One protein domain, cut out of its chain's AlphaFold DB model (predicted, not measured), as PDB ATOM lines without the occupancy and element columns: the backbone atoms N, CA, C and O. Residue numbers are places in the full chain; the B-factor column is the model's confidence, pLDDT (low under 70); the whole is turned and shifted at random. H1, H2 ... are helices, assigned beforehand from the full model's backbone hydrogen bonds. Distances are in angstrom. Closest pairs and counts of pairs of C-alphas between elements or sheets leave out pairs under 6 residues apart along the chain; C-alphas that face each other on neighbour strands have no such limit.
ATOM      1  N   ASP A 203     438.472 384.573 483.507       85.19
ATOM      2  CA  ASP A 203     439.451 383.908 482.654       85.19
ATOM      3  C   ASP A 203     440.829 384.539 482.867       85.19
ATOM      4  O   ASP A 203     441.030 385.729 482.612       85.19
ATOM      5  N   ALA A 204     441.779 383.737 483.356       85.62
ATOM      6  CA  ALA A 204     443.097 384.222 483.758       85.62
ATOM      7  C   ALA A 204     443.848 384.879 482.592       85.62
ATOM      8  O   ALA A 204     444.471 385.923 482.769       85.62
ATOM      9  N   LYS A 205     443.725 384.306 481.387       87.19
ATOM     10  CA  LYS A 205     444.360 384.846 480.183       87.19
ATOM     11  C   LYS A 205     443.754 386.188 479.781       87.19
ATOM     12  O   LYS A 205     444.487 387.155 479.632       87.19
ATOM     13  N   LEU A 206     442.424 386.270 479.668       85.81
ATOM     14  CA  LEU A 206     441.744 387.528 479.339       85.81
ATOM     15  C   LEU A 206     442.071 388.631 480.354       85.81
ATOM     16  O   LEU A 206     442.243 389.787 479.974       85.81
ATOM     17  N   ARG A 207     442.168 388.275 481.640       86.19
ATOM     18  CA  ARG A 207     442.550 389.211 482.696       86.19
ATOM     19  C   ARG A 207     443.982 389.715 482.526       86.19
ATOM     20  O   ARG A 207     444.176 390.923 482.602       86.19
ATOM     21  N   SER A 208     444.936 388.823 482.257       90.44
ATOM     22  CA  SER A 208     446.327 389.195 481.967       90.44
ATOM     23  C   SER A 208     446.400 390.152 480.777       90.44
ATOM     24  O   SER A 208     446.931 391.249 480.912       90.44
ATOM     25  N   ASP A 209     445.753 389.805 479.659       89.06
ATOM     26  CA  ASP A 209     445.742 390.628 478.442       89.06
ATOM     27  C   ASP A 209     445.185 392.048 478.707       89.06
ATOM     28  O   ASP A 209     445.648 393.036 478.133       89.06
ATOM     29  N   LEU A 210     444.169 392.167 479.572       88.94
ATOM     30  CA  LEU A 210     443.576 393.451 479.963       88.94
ATOM     31  C   LEU A 210     444.459 394.245 480.934       88.94
ATOM     32  O   LEU A 210     444.476 395.476 480.868       88.94
ATOM     33  N   GLU A 211     445.163 393.573 481.844       91.19
ATOM     34  CA  GLU A 211     446.114 394.201 482.766       91.19
ATOM     35  C   GLU A 211     447.323 394.764 482.002       91.19
ATOM     36  O   GLU A 211     447.698 395.918 482.238       91.19
ATOM     37  N   ASP A 212     447.830 394.032 481.008       93.00
ATOM     38  CA  ASP A 212     448.904 394.481 480.116       93.00
ATOM     39  C   ASP A 212     448.476 395.704 479.292       93.00
ATOM     40  O   ASP A 212     449.155 396.735 479.282       93.00
ATOM     41  N   LEU A 213     447.295 395.646 478.664       92.25
ATOM     42  CA  LEU A 213     446.745 396.774 477.904       92.25
ATOM     43  C   LEU A 213     446.537 398.008 478.794       92.25
ATOM     44  O   LEU A 213     446.841 399.137 478.401       92.25
ATOM     45  N   LYS A 214     446.041 397.808 480.020       94.25
ATOM     46  CA  LYS A 214     445.876 398.883 481.002       94.25
ATOM     47  C   LYS A 214     447.219 399.523 481.345       94.25
ATOM     48  O   LYS A 214     447.282 400.750 481.436       94.25
ATOM     49  N   PHE A 215     448.263 398.721 481.539       94.38
ATOM     50  CA  PHE A 215     449.602 399.206 481.858       94.38
ATOM     51  C   PHE A 215     450.183 400.059 480.722       94.38
ATOM     52  O   PHE A 215     450.621 401.183 480.973       94.38
ATOM     53  N   VAL A 216     450.093 399.588 479.474       94.56
ATOM     54  CA  VAL A 216     450.545 400.338 478.286       94.56
ATOM     55  C   VAL A 216     449.838 401.691 478.189       94.56
ATOM     56  O   VAL A 216     450.491 402.732 478.121       94.56
ATOM     57  N   LEU A 217     448.506 401.713 478.294       93.31
ATOM     58  CA  LEU A 217     447.741 402.962 478.227       93.31
ATOM     59  C   LEU A 217     448.098 403.921 479.374       93.31
ATOM     60  O   LEU A 217     448.170 405.135 479.180       93.31
ATOM     61  N   GLN A 218     448.333 403.405 480.584       92.81
ATOM     62  CA  GLN A 218     448.764 404.228 481.717       92.81
ATOM     63  C   GLN A 218     450.120 404.893 481.465       92.81
ATOM     64  O   GLN A 218     450.284 406.059 481.835       92.81
ATOM     65  N   LEU A 219     451.066 404.182 480.843       92.81
ATOM     66  CA  LEU A 219     452.356 404.741 480.442       92.81
ATOM     67  C   LEU A 219     452.182 405.849 479.400       92.81
ATOM     68  O   LEU A 219     452.646 406.964 479.639       92.81
ATOM     69  N   GLU A 220     451.420 405.602 478.335       92.44
ATOM     70  CA  GLU A 220     451.148 406.600 477.291       92.44
ATOM     71  C   GLU A 220     450.516 407.881 477.862       92.44
ATOM     72  O   GLU A 220     450.955 408.998 477.584       92.44
ATOM     73  N   TYR A 221     449.492 407.751 478.713       91.75
ATOM     74  CA  TYR A 221     448.857 408.910 479.349       91.75
ATOM     75  C   TYR A 221     449.764 409.595 480.378       91.75
ATOM     76  O   TYR A 221     449.593 410.784 480.662       91.75
ATOM     77  N   ARG A 222     450.731 408.882 480.969       88.25
ATOM     78  CA  ARG A 222     451.751 409.484 481.839       88.25
ATOM     79  C   ARG A 222     452.733 410.319 481.027       88.25
ATOM     80  O   ARG A 222     453.063 411.419 481.458       88.25
ATOM     81  N   GLU A 223     453.156 409.838 479.865       90.19
ATOM     82  CA  GLU A 223     454.013 410.588 478.943       90.19
ATOM     83  C   GLU A 223     453.304 411.829 478.398       90.19
ATOM     84  O   GLU A 223     453.852 412.926 478.493       90.19
ATOM     85  N   LYS A 224     452.043 411.702 477.966       89.31
ATOM     86  CA  LYS A 224     451.220 412.852 477.544       89.31
ATOM     87  C   LYS A 224     451.130 413.933 478.625       89.31
ATOM     88  O   LYS A 224     451.299 415.110 478.324       89.31
ATOM     89  N   ARG A 225     450.941 413.546 479.893       87.00
ATOM     90  CA  ARG A 225     450.923 414.497 481.020       87.00
ATOM     91  C   ARG A 225     452.277 415.155 481.265       87.00
ATOM     92  O   ARG A 225     452.316 416.345 481.554       87.00
ATOM     93  N   LYS A 226     453.382 414.412 481.134       86.69
ATOM     94  CA  LYS A 226     454.730 414.995 481.224       86.69
ATOM     95  C   LYS A 226     454.958 416.042 480.134       86.69
ATOM     96  O   LYS A 226     455.579 417.054 480.419       86.69
ATOM     97  N   VAL A 227     454.443 415.836 478.925       87.00
ATOM     98  CA  VAL A 227     454.524 416.839 477.850       87.00
ATOM     99  C   VAL A 227     453.632 418.051 478.150       87.00
ATOM    100  O   VAL A 227     454.083 419.184 478.021       87.00
ATOM    101  N   GLU A 228     452.394 417.829 478.596       84.31
ATOM    102  CA  GLU A 228     451.407 418.895 478.847       84.31
ATOM    103  C   GLU A 228     451.764 419.779 480.059       84.31
ATOM    104  O   GLU A 228     451.590 420.996 480.012       84.31
ATOM    105  N   PHE A 229     452.292 419.189 481.137       81.12
ATOM    106  CA  PHE A 229     452.564 419.884 482.404       81.12
ATOM    107  C   PHE A 229     454.054 419.982 482.767       81.12
ATOM    108  O   PHE A 229     454.409 420.734 483.672       81.12
ATOM    109  N   GLY A 230     454.945 419.263 482.075       69.94
ATOM    110  CA  GLY A 230     456.391 419.276 482.340       69.94
ATOM    111  C   GLY A 230     457.123 420.509 481.808       69.94
ATOM    112  O   GLY A 230     458.314 420.678 482.064       69.94
ATOM    113  N   GLY A 231     456.428 421.410 481.111       60.47
ATOM    114  CA  GLY A 231     456.970 422.691 480.676       60.47
ATOM    115  C   GLY A 231     456.960 423.752 481.778       60.47
ATOM    116  O   GLY A 231     456.114 424.640 481.749       60.47
ATOM    117  N   LYS A 232     457.905 423.683 482.728       48.44
ATOM    118  CA  LYS A 232     458.517 424.848 483.410       48.44
ATOM    119  C   LYS A 232     459.712 424.405 484.263       48.44
ATOM    120  O   LYS A 232     459.533 423.851 485.346       48.44
ATOM    121  N   GLY A 233     460.921 424.699 483.780       42.84
ATOM    122  CA  GLY A 233     462.151 424.518 484.552       42.84
ATOM    123  C   GLY A 233     463.459 424.519 483.755       42.84
ATOM    124  O   GLY A 233     464.288 423.652 483.996       42.84
ATOM    125  N   GLN A 234     463.676 425.460 482.830       39.06
ATOM    126  CA  GLN A 234     465.040 425.932 482.557       39.06
ATOM    127  C   GLN A 234     465.158 427.339 483.149       39.06
ATOM    128  O   GLN A 234     464.447 428.253 482.742       39.06
ATOM    129  N   GLY A 235     465.993 427.453 484.177       34.53
ATOM    130  CA  GLY A 235     466.192 428.634 485.015       34.53
ATOM    131  C   GLY A 235     466.555 428.162 486.419       34.53
ATOM    132  O   GLY A 235     465.672 427.775 487.177       34.53
ATOM    133  N   GLY A 236     467.861 428.061 486.683       37.47
ATOM    134  CA  GLY A 236     468.444 427.403 487.853       37.47
ATOM    135  C   GLY A 236     468.095 428.029 489.206       37.47
ATOM    136  O   GLY A 236     467.669 429.176 489.287       37.47
ATOM    137  N   GLY A 237     468.315 427.246 490.265       32.41
ATOM    138  CA  GLY A 237     468.198 427.692 491.653       32.41
ATOM    139  C   GLY A 237     467.745 426.587 492.606       32.41
ATOM    140  O   GLY A 237     466.559 426.300 492.693       32.41
ATOM    141  N   GLU A 238     468.732 425.965 493.249       36.06
ATOM    142  CA  GLU A 238     468.772 425.402 494.610       36.06
ATOM    143  C   GLU A 238     467.554 424.719 495.280       36.06
ATOM    144  O   GLU A 238     466.456 425.244 495.426       36.06
ATOM    145  N   SER A 239     467.869 423.523 495.797       40.84
ATOM    146  CA  SER A 239     467.378 422.856 497.014       40.84
ATOM    147  C   SER A 239     466.039 423.290 497.628       40.84
ATOM    148  O   SER A 239     465.939 424.297 498.323       40.84
ATOM    149  N   GLY A 240     465.059 422.385 497.565       36.16
ATOM    150  CA  GLY A 240     463.892 422.400 498.444       36.16
ATOM    151  C   GLY A 240     463.135 421.075 498.401       36.16
ATOM    152  O   GLY A 240     462.394 420.809 497.456       36.16
ATOM    153  N   LYS A 241     463.304 420.233 499.431       41.47
ATOM    154  CA  LYS A 241     462.415 419.094 499.718       41.47
ATOM    155  C   LYS A 241     461.032 419.646 500.085       41.47
ATOM    156  O   LYS A 241     460.742 419.888 501.249       41.47
ATOM    157  N   GLY A 242     460.183 419.841 499.086       34.00
ATOM    158  CA  GLY A 242     458.769 420.141 499.256       34.00
ATOM    159  C   GLY A 242     458.007 419.402 498.173       34.00
ATOM    160  O   GLY A 242     458.170 419.706 496.993       34.00
ATOM    161  N   GLY A 243     457.223 418.392 498.552       40.34
ATOM    162  CA  GLY A 243     456.334 417.710 497.617       40.34
ATOM    163  C   GLY A 243     455.398 418.739 496.990       40.34
ATOM    164  O   GLY A 243     454.482 419.220 497.653       40.34
ATOM    165  N   LYS A 244     455.652 419.118 495.732       52.53
ATOM    166  CA  LYS A 244     454.736 419.951 494.949       52.53
ATOM    167  C   LYS A 244     453.433 419.168 494.817       52.53
ATOM    168  O   LYS A 244     453.370 418.200 494.065       52.53
ATOM    169  N   GLY A 245     452.417 419.558 495.586       56.28
ATOM    170  CA  GLY A 245     451.061 419.057 495.401       56.28
ATOM    171  C   GLY A 245     450.639 419.277 493.949       56.28
ATOM    172  O   GLY A 245     450.889 420.349 493.391       56.28
ATOM    173  N   MET A 246     450.053 418.251 493.328       62.16
ATOM    174  CA  MET A 246     449.572 418.332 491.948       62.16
ATOM    175  C   MET A 246     448.591 419.496 491.806       62.16
ATOM    176  O   MET A 246     447.713 419.702 492.648       62.16
ATOM    177  N   ASN A 247     448.736 420.261 490.726       79.19
ATOM    178  CA  ASN A 247     447.834 421.367 490.434       79.19
ATOM    179  C   ASN A 247     446.414 420.821 490.182       79.19
ATOM    180  O   ASN A 247     446.259 419.744 489.609       79.19
ATOM    181  N   LYS A 248     445.363 421.569 490.543       83.25
ATOM    182  CA  LYS A 248     443.955 421.157 490.363       83.25
ATOM    183  C   LYS A 248     443.664 420.671 488.932       83.25
ATOM    184  O   LYS A 248     443.018 419.645 488.753       83.25
ATOM    185  N   LYS A 249     444.232 421.349 487.928       83.50
ATOM    186  CA  LYS A 249     444.125 420.970 486.506       83.50
ATOM    187  C   LYS A 249     444.792 419.628 486.173       83.50
ATOM    188  O   LYS A 249     444.302 418.884 485.331       83.50
ATOM    189  N   GLU A 250     445.904 419.311 486.829       84.25
ATOM    190  CA  GLU A 250     446.630 418.051 486.634       84.25
ATOM    191  C   GLU A 250     445.854 416.866 487.237       84.25
ATOM    192  O   GLU A 250     445.801 415.785 486.648       84.25
ATOM    193  N   ILE A 251     445.184 417.094 488.375       84.94
ATOM    194  CA  ILE A 251     444.283 416.122 489.011       84.94
ATOM    195  C   ILE A 251     443.057 415.862 488.124       84.94
ATOM    196  O   ILE A 251     442.710 414.706 487.884       84.94
ATOM    197  N   GLU A 252     442.423 416.916 487.599       88.69
ATOM    198  CA  GLU A 252     441.287 416.799 486.671       88.69
ATOM    199  C   GLU A 252     441.668 415.979 485.425       88.69
ATOM    200  O   GLU A 252     440.969 415.024 485.074       88.69
ATOM    201  N   ARG A 253     442.840 416.250 484.832       89.00
ATOM    202  CA  ARG A 253     443.386 415.463 483.715       89.00
ATOM    203  C   ARG A 253     443.640 414.003 484.062       89.00
ATOM    204  O   ARG A 253     443.373 413.119 483.251       89.00
ATOM    205  N   GLU A 254     444.141 413.711 485.258       87.25
ATOM    206  CA  GLU A 254     444.327 412.325 485.687       87.25
ATOM    207  C   GLU A 254     442.996 411.567 485.775       87.25
ATOM    208  O   GLU A 254     442.919 410.402 485.373       87.25
ATOM    209  N   VAL A 255     441.941 412.220 486.265       90.12
ATOM    210  CA  VAL A 255     440.595 411.635 486.317       90.12
ATOM    211  C   VAL A 255     440.063 411.369 484.906       90.12
ATOM    212  O   VAL A 255     439.521 410.289 484.659       90.12
ATOM    213  N   GLU A 256     440.248 412.301 483.967       91.81
ATOM    214  CA  GLU A 256     439.882 412.111 482.556       91.81
ATOM    215  C   GLU A 256     440.625 410.932 481.923       91.81
ATOM    216  O   GLU A 256     439.997 410.056 481.326       91.81
ATOM    217  N   HIS A 257     441.944 410.846 482.106       92.00
ATOM    218  CA  HIS A 257     442.748 409.747 481.570       92.00
ATOM    219  C   HIS A 257     442.345 408.398 482.171       92.00
ATOM    220  O   HIS A 257     442.211 407.420 481.438       92.00
ATOM    221  N   LYS A 258     442.066 408.326 483.481       91.19
ATOM    222  CA  LYS A 258     441.545 407.099 484.113       91.19
ATOM    223  C   LYS A 258     440.216 406.663 483.492       91.19
ATOM    224  O   LYS A 258     440.047 405.476 483.215       91.19
ATOM    225  N   LYS A 259     439.296 407.600 483.232       91.81
ATOM    226  CA  LYS A 259     438.032 407.309 482.533       91.81
ATOM    227  C   LYS A 259     438.275 406.835 481.099       91.81
ATOM    228  O   LYS A 259     437.680 405.843 480.690       91.81
ATOM    229  N   ALA A 260     439.172 407.490 480.363       92.62
ATOM    230  CA  ALA A 260     439.503 407.120 478.989       92.62
ATOM    231  C   ALA A 260     440.114 405.713 478.898       92.62
ATOM    232  O   ALA A 260     439.712 404.931 478.042       92.62
ATOM    233  N   ILE A 261     441.020 405.358 479.817       91.81
ATOM    234  CA  ILE A 261     441.591 404.006 479.913       91.81
ATOM    235  C   ILE A 261     440.479 402.976 480.128       91.81
ATOM    236  O   ILE A 261     440.419 401.985 479.406       91.81
ATOM    237  N   LEU A 262     439.574 403.213 481.086       89.31
ATOM    238  CA  LEU A 262     438.456 402.302 481.352       89.31
ATOM    239  C   LEU A 262     437.548 402.127 480.128       89.31
ATOM    240  O   LEU A 262     437.160 401.004 479.820       89.31
ATOM    241  N   GLU A 263     437.235 403.204 479.413       88.50
ATOM    242  CA  GLU A 263     436.436 403.132 478.185       88.50
ATOM    243  C   GLU A 263     437.145 402.354 477.068       88.50
ATOM    244  O   GLU A 263     436.507 401.560 476.376       88.50
ATOM    245  N   THR A 264     438.463 402.499 476.915       90.31
ATOM    246  CA  THR A 264     439.241 401.693 475.960       90.31
ATOM    247  C   THR A 264     439.228 400.210 476.332       90.31
ATOM    248  O   THR A 264     438.963 399.375 475.470       90.31
ATOM    249  N   LEU A 265     439.429 399.871 477.611       87.81
ATOM    250  CA  LEU A 265     439.381 398.482 478.088       87.81
ATOM    251  C   LEU A 265     438.000 397.849 477.873       87.81
ATOM    252  O   LEU A 265     437.900 396.700 477.438       87.81
ATOM    253  N   LYS A 266     436.921 398.603 478.129       85.50
ATOM    254  CA  LYS A 266     435.550 398.158 477.840       85.50
ATOM    255  C   LYS A 266     435.346 397.884 476.352       85.50
ATOM    256  O   LYS A 266     434.778 396.853 476.003       85.50
ATOM    257  N   LYS A 267     435.812 398.782 475.477       85.44
ATOM    258  CA  LYS A 267     435.707 398.619 474.018       85.44
ATOM    259  C   LYS A 267     436.480 397.401 473.521       85.44
ATOM    260  O   LYS A 267     435.927 396.645 472.728       85.44
ATOM    261  N   ASP A 268     437.702 397.189 474.006       87.06
ATOM    262  CA  ASP A 268     438.509 396.008 473.671       87.06
ATOM    263  C   ASP A 268     437.810 394.712 474.112       87.06
ATOM    264  O   ASP A 268     437.619 393.791 473.316       87.06
ATOM    265  N   THR A 269     437.313 394.684 475.353       86.19
ATOM    266  CA  THR A 269     436.552 393.543 475.887       86.19
ATOM    267  C   THR A 269     435.310 393.261 475.041       86.19
ATOM    268  O   THR A 269     435.068 392.118 474.655       86.19
ATOM    269  N   LEU A 270     434.537 394.297 474.698       82.62
ATOM    270  CA  LEU A 270     433.342 394.168 473.867       82.62
ATOM    271  C   LEU A 270     433.681 393.700 472.445       82.62
ATOM    272  O   LEU A 270     432.935 392.911 471.868       82.62
ATOM    273  N   MET A 271     434.802 394.152 471.876       83.62
ATOM    274  CA  MET A 271     435.271 393.715 470.563       83.62
ATOM    275  C   MET A 271     435.639 392.229 470.573       83.62
ATOM    276  O   MET A 271     435.159 391.485 469.717       83.62
ATOM    277  N   LYS A 272     436.410 391.776 471.567       85.69
ATOM    278  CA  LYS A 272     436.742 390.356 471.760       85.69
ATOM    279  C   LYS A 272     435.479 389.512 471.955       85.69
ATOM    280  O   LYS A 272     435.312 388.499 471.277       85.69
ATOM    281  N   ALA A 273     434.548 389.977 472.789       84.12
ATOM    282  CA  ALA A 273     433.259 389.327 473.004       84.12
ATOM    283  C   ALA A 273     432.428 389.245 471.721       84.12
ATOM    284  O   ALA A 273     431.824 388.215 471.438       84.12
ATOM    285  N   ARG A 274     432.421 390.302 470.904       81.31
ATOM    286  CA  ARG A 274     431.735 390.318 469.609       81.31
ATOM    287  C   ARG A 274     432.333 389.292 468.651       81.31
ATOM    288  O   ARG A 274     431.575 388.564 468.015       81.31
ATOM    289  N   VAL A 275     433.659 389.227 468.548       83.19
ATOM    290  CA  VAL A 275     434.343 388.235 467.706       83.19
ATOM    291  C   VAL A 275     433.983 386.824 468.159       83.19
ATOM    292  O   VAL A 275     433.572 386.021 467.332       83.19
ATOM    293  N   GLU A 276     434.046 386.534 469.459       81.12
ATOM    294  CA  GLU A 276     433.710 385.208 469.991       81.12
ATOM    295  C   GLU A 276     432.228 384.858 469.793       81.12
ATOM    296  O   GLU A 276     431.901 383.758 469.356       81.12
ATOM    297  N   PHE A 277     431.327 385.814 470.024       78.38
ATOM    298  CA  PHE A 277     429.889 385.633 469.849       78.38
ATOM    299  C   PHE A 277     429.504 385.331 468.394       78.38
ATOM    300  O   PHE A 277     428.668 384.464 468.140       78.38
ATOM    301  N   TYR A 278     430.102 386.040 467.431       76.00
ATOM    302  CA  TYR A 278     429.798 385.877 466.005       76.00
ATOM    303  C   TYR A 278     430.697 384.874 465.280       76.00
ATOM    304  O   TYR A 278     430.348 384.493 464.162       76.00
ATOM    305  N   ARG A 279     431.779 384.388 465.908       71.56
ATOM    306  CA  ARG A 279     432.557 383.236 465.418       71.56
ATOM    307  C   ARG A 279     431.628 382.077 465.075       71.56
ATOM    308  O   ARG A 279     431.833 381.411 464.069       71.56
ATOM    309  N   TRP A 280     430.563 381.922 465.860       60.91
ATOM    310  CA  TRP A 280     429.612 380.838 465.701       60.91
ATOM    311  C   TRP A 280     428.499 381.072 464.649       60.91
ATOM    312  O   TRP A 280     427.545 380.304 464.556       60.91
ATOM    313  N   LYS A 281     428.544 382.185 463.900       56.78
ATOM    314  CA  LYS A 281     427.517 382.547 462.900       56.78
ATOM    315  C   LYS A 281     427.956 382.242 461.459       56.78
ATOM    316  O   LYS A 281     427.102 382.149 460.582       56.78
ATOM    317  N   GLY A 282     429.259 382.115 461.197       49.03
ATOM    318  CA  GLY A 282     429.795 381.780 459.876       49.03
ATOM    319  C   GLY A 282     430.056 380.283 459.779       49.03
ATOM    320  O   GLY A 282     430.856 379.777 460.554       49.03
ATOM    321  N   GLY A 283     429.386 379.592 458.852       45.06
ATOM    322  CA  GLY A 283     429.506 378.149 458.598       45.06
ATOM    323  C   GLY A 283     430.871 377.700 458.064       45.06
ATOM    324  O   GLY A 283     430.949 377.091 457.007       45.06
ATOM    325  N   VAL A 284     431.947 378.014 458.779       38.91
ATOM    326  CA  VAL A 284     433.204 377.265 458.708       38.91
ATOM    327  C   VAL A 284     432.994 376.001 459.546       38.91
ATOM    328  O   VAL A 284     432.287 376.070 460.548       38.91
ATOM    329  N   GLU A 285     433.564 374.867 459.144       41.91
ATOM    330  CA  GLU A 285     433.290 373.504 459.654       41.91
ATOM    331  C   GLU A 285     433.365 373.310 461.188       41.91
ATOM    332  O   GLU A 285     432.873 372.313 461.703       41.91
ATOM    333  N   GLU A 286     433.879 374.281 461.948       47.06
ATOM    334  CA  GLU A 286     433.906 374.276 463.421       47.06
ATOM    335  C   GLU A 286     432.993 375.337 464.077       47.06
ATOM    336  O   GLU A 286     433.078 375.595 465.275       47.06
ATOM    337  N   GLY A 287     432.137 376.009 463.306       46.47
ATOM    338  CA  GLY A 287     431.503 377.275 463.678       46.47
ATOM    339  C   GLY A 287     430.045 377.199 464.124       46.47
ATOM    340  O   GLY A 287     429.480 378.215 464.480       46.47
ATOM    341  N   ASN A 288     429.389 376.051 464.179       43.75
ATOM    342  CA  ASN A 288     428.127 375.931 464.910       43.75
ATOM    343  C   ASN A 288     428.142 374.572 465.607       43.75
ATOM    344  O   ASN A 288     428.072 373.564 464.913       43.75
ATOM    345  N   PRO A 289     428.233 374.494 466.946       44.94
ATOM    346  CA  PRO A 289     428.277 373.205 467.626       44.94
ATOM    347  C   PRO A 289     426.898 372.522 467.654       44.94
ATOM    348  O   PRO A 289     426.719 371.528 468.354       44.94
ATOM    349  N   TRP A 290     425.907 373.065 466.937       51.62
ATOM    350  CA  TRP A 290     424.517 372.631 466.939       51.62
ATOM    351  C   TRP A 290     424.032 372.334 465.519       51.62
ATOM    352  O   TRP A 290     424.446 372.982 464.556       51.62
ATOM    353  N   ALA A 291     423.100 371.388 465.412       42.88
ATOM    354  CA  ALA A 291     422.424 371.063 464.164       42.88
ATOM    355  C   ALA A 291     421.688 372.290 463.590       42.88
ATOM    356  O   ALA A 291     421.181 373.136 464.331       42.88
ATOM    357  N   GLU A 292     421.572 372.373 462.262       44.47
ATOM    358  CA  GLU A 292     420.854 373.458 461.570       44.47
ATOM    359  C   GLU A 292     419.379 373.580 462.000       44.47
ATOM    360  O   GLU A 292     418.753 374.631 461.841       44.47
ATOM    361  N   ARG A 293     418.816 372.511 462.575       41.41
ATOM    362  CA  ARG A 293     417.450 372.448 463.089       41.41
ATOM    363  C   ARG A 293     417.441 372.504 464.614       41.41
ATOM    364  O   ARG A 293     417.945 371.623 465.303       41.41
ATOM    365  N   LEU A 294     416.753 373.512 465.150       42.06
ATOM    366  CA  LEU A 294     416.649 373.756 466.594       42.06
ATOM    367  C   LEU A 294     416.069 372.563 467.384       42.06
ATOM    368  O   LEU A 294     416.405 372.386 468.549       42.06
ATOM    369  N   GLY A 295     415.202 371.757 466.756       41.84
ATOM    370  CA  GLY A 295     414.598 370.560 467.359       41.84
ATOM    371  C   GLY A 295     415.537 369.352 467.458       41.84
ATOM    372  O   GLY A 295     415.257 368.437 468.221       41.84
ATOM    373  N   GLU A 296     416.653 369.364 466.727       37.88
ATOM    374  CA  GLU A 296     417.697 368.327 466.769       37.88
ATOM    375  C   GLU A 296     418.792 368.674 467.794       37.88
ATOM    376  O   GLU A 296     419.667 367.868 468.101       37.88
ATOM    377  N   THR A 297     418.730 369.875 468.376       42.19
ATOM    378  CA  THR A 297     419.603 370.281 469.476       42.19
ATOM    379  C   THR A 297     419.003 369.805 470.799       42.19
ATOM    380  O   THR A 297     418.024 370.373 471.284       42.19
TER     381      THR A 297
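What this domain is: This is residues 203 to 297 of the 301 residues of the protein "Piwi domain-containing protein" of Massarina eburnea CBS 473.64 (UniProt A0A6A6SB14). Two long helices run opposite ways and cross at a shallow angle, making a long helical hairpin, H1 and H2, with a wide loop at the turn and a loose tail at the far end. Residues 230 to 246 of the loop stick out beyond one end of the pair, and H2 runs past the beginning of H1 at the other, where the unnamed residues 280 to 297 follow it. The printed part has 95 residues with two named helices, H1 then H2, and no named strand; the class is all helix. The whole is extended, a rod with a radius of gyration of the C-alphas of 23.6 A and spans of 81 by 21 by 20 A.

How they stand to each other: H1, residues 204 to 229, and H2, residues 248 to 279, form a helical hairpin. They touch, with 9 pairs of C-alphas within 8 A. The closest C-alphas are those of Leu 217 and Ile 261, 6.5 A apart. H2 touches H1 with residues 250 to 265 alone. Their lines stand at a shallow tilt of 32 degrees, only just short of steep, and they run opposite ways. In both H1 and H2, every O i to N i+4 pair is within hydrogen-bond range.

Where its parts are: H1 begins with C-alpha 204 at (443.097, 384.222, 483.758) and is 36.9 A long from first to last C-alpha. H2 is 46.8 A long and ends with C-alpha 279 at (432.557, 383.236, 465.418).

The domain as a whole: The C-alphas of Gly 237 and Gly 295, the two farthest apart, are 82.0 A from each other. The link from H1 to H2 is long, with 18 residues. Residues 230 to 246, 281 to 286 and 291 to 296 stand free. The printed part has no cut. Its mean pLDDT is 71.9, and residues 230 to 246 and 280 to 297 are under 70.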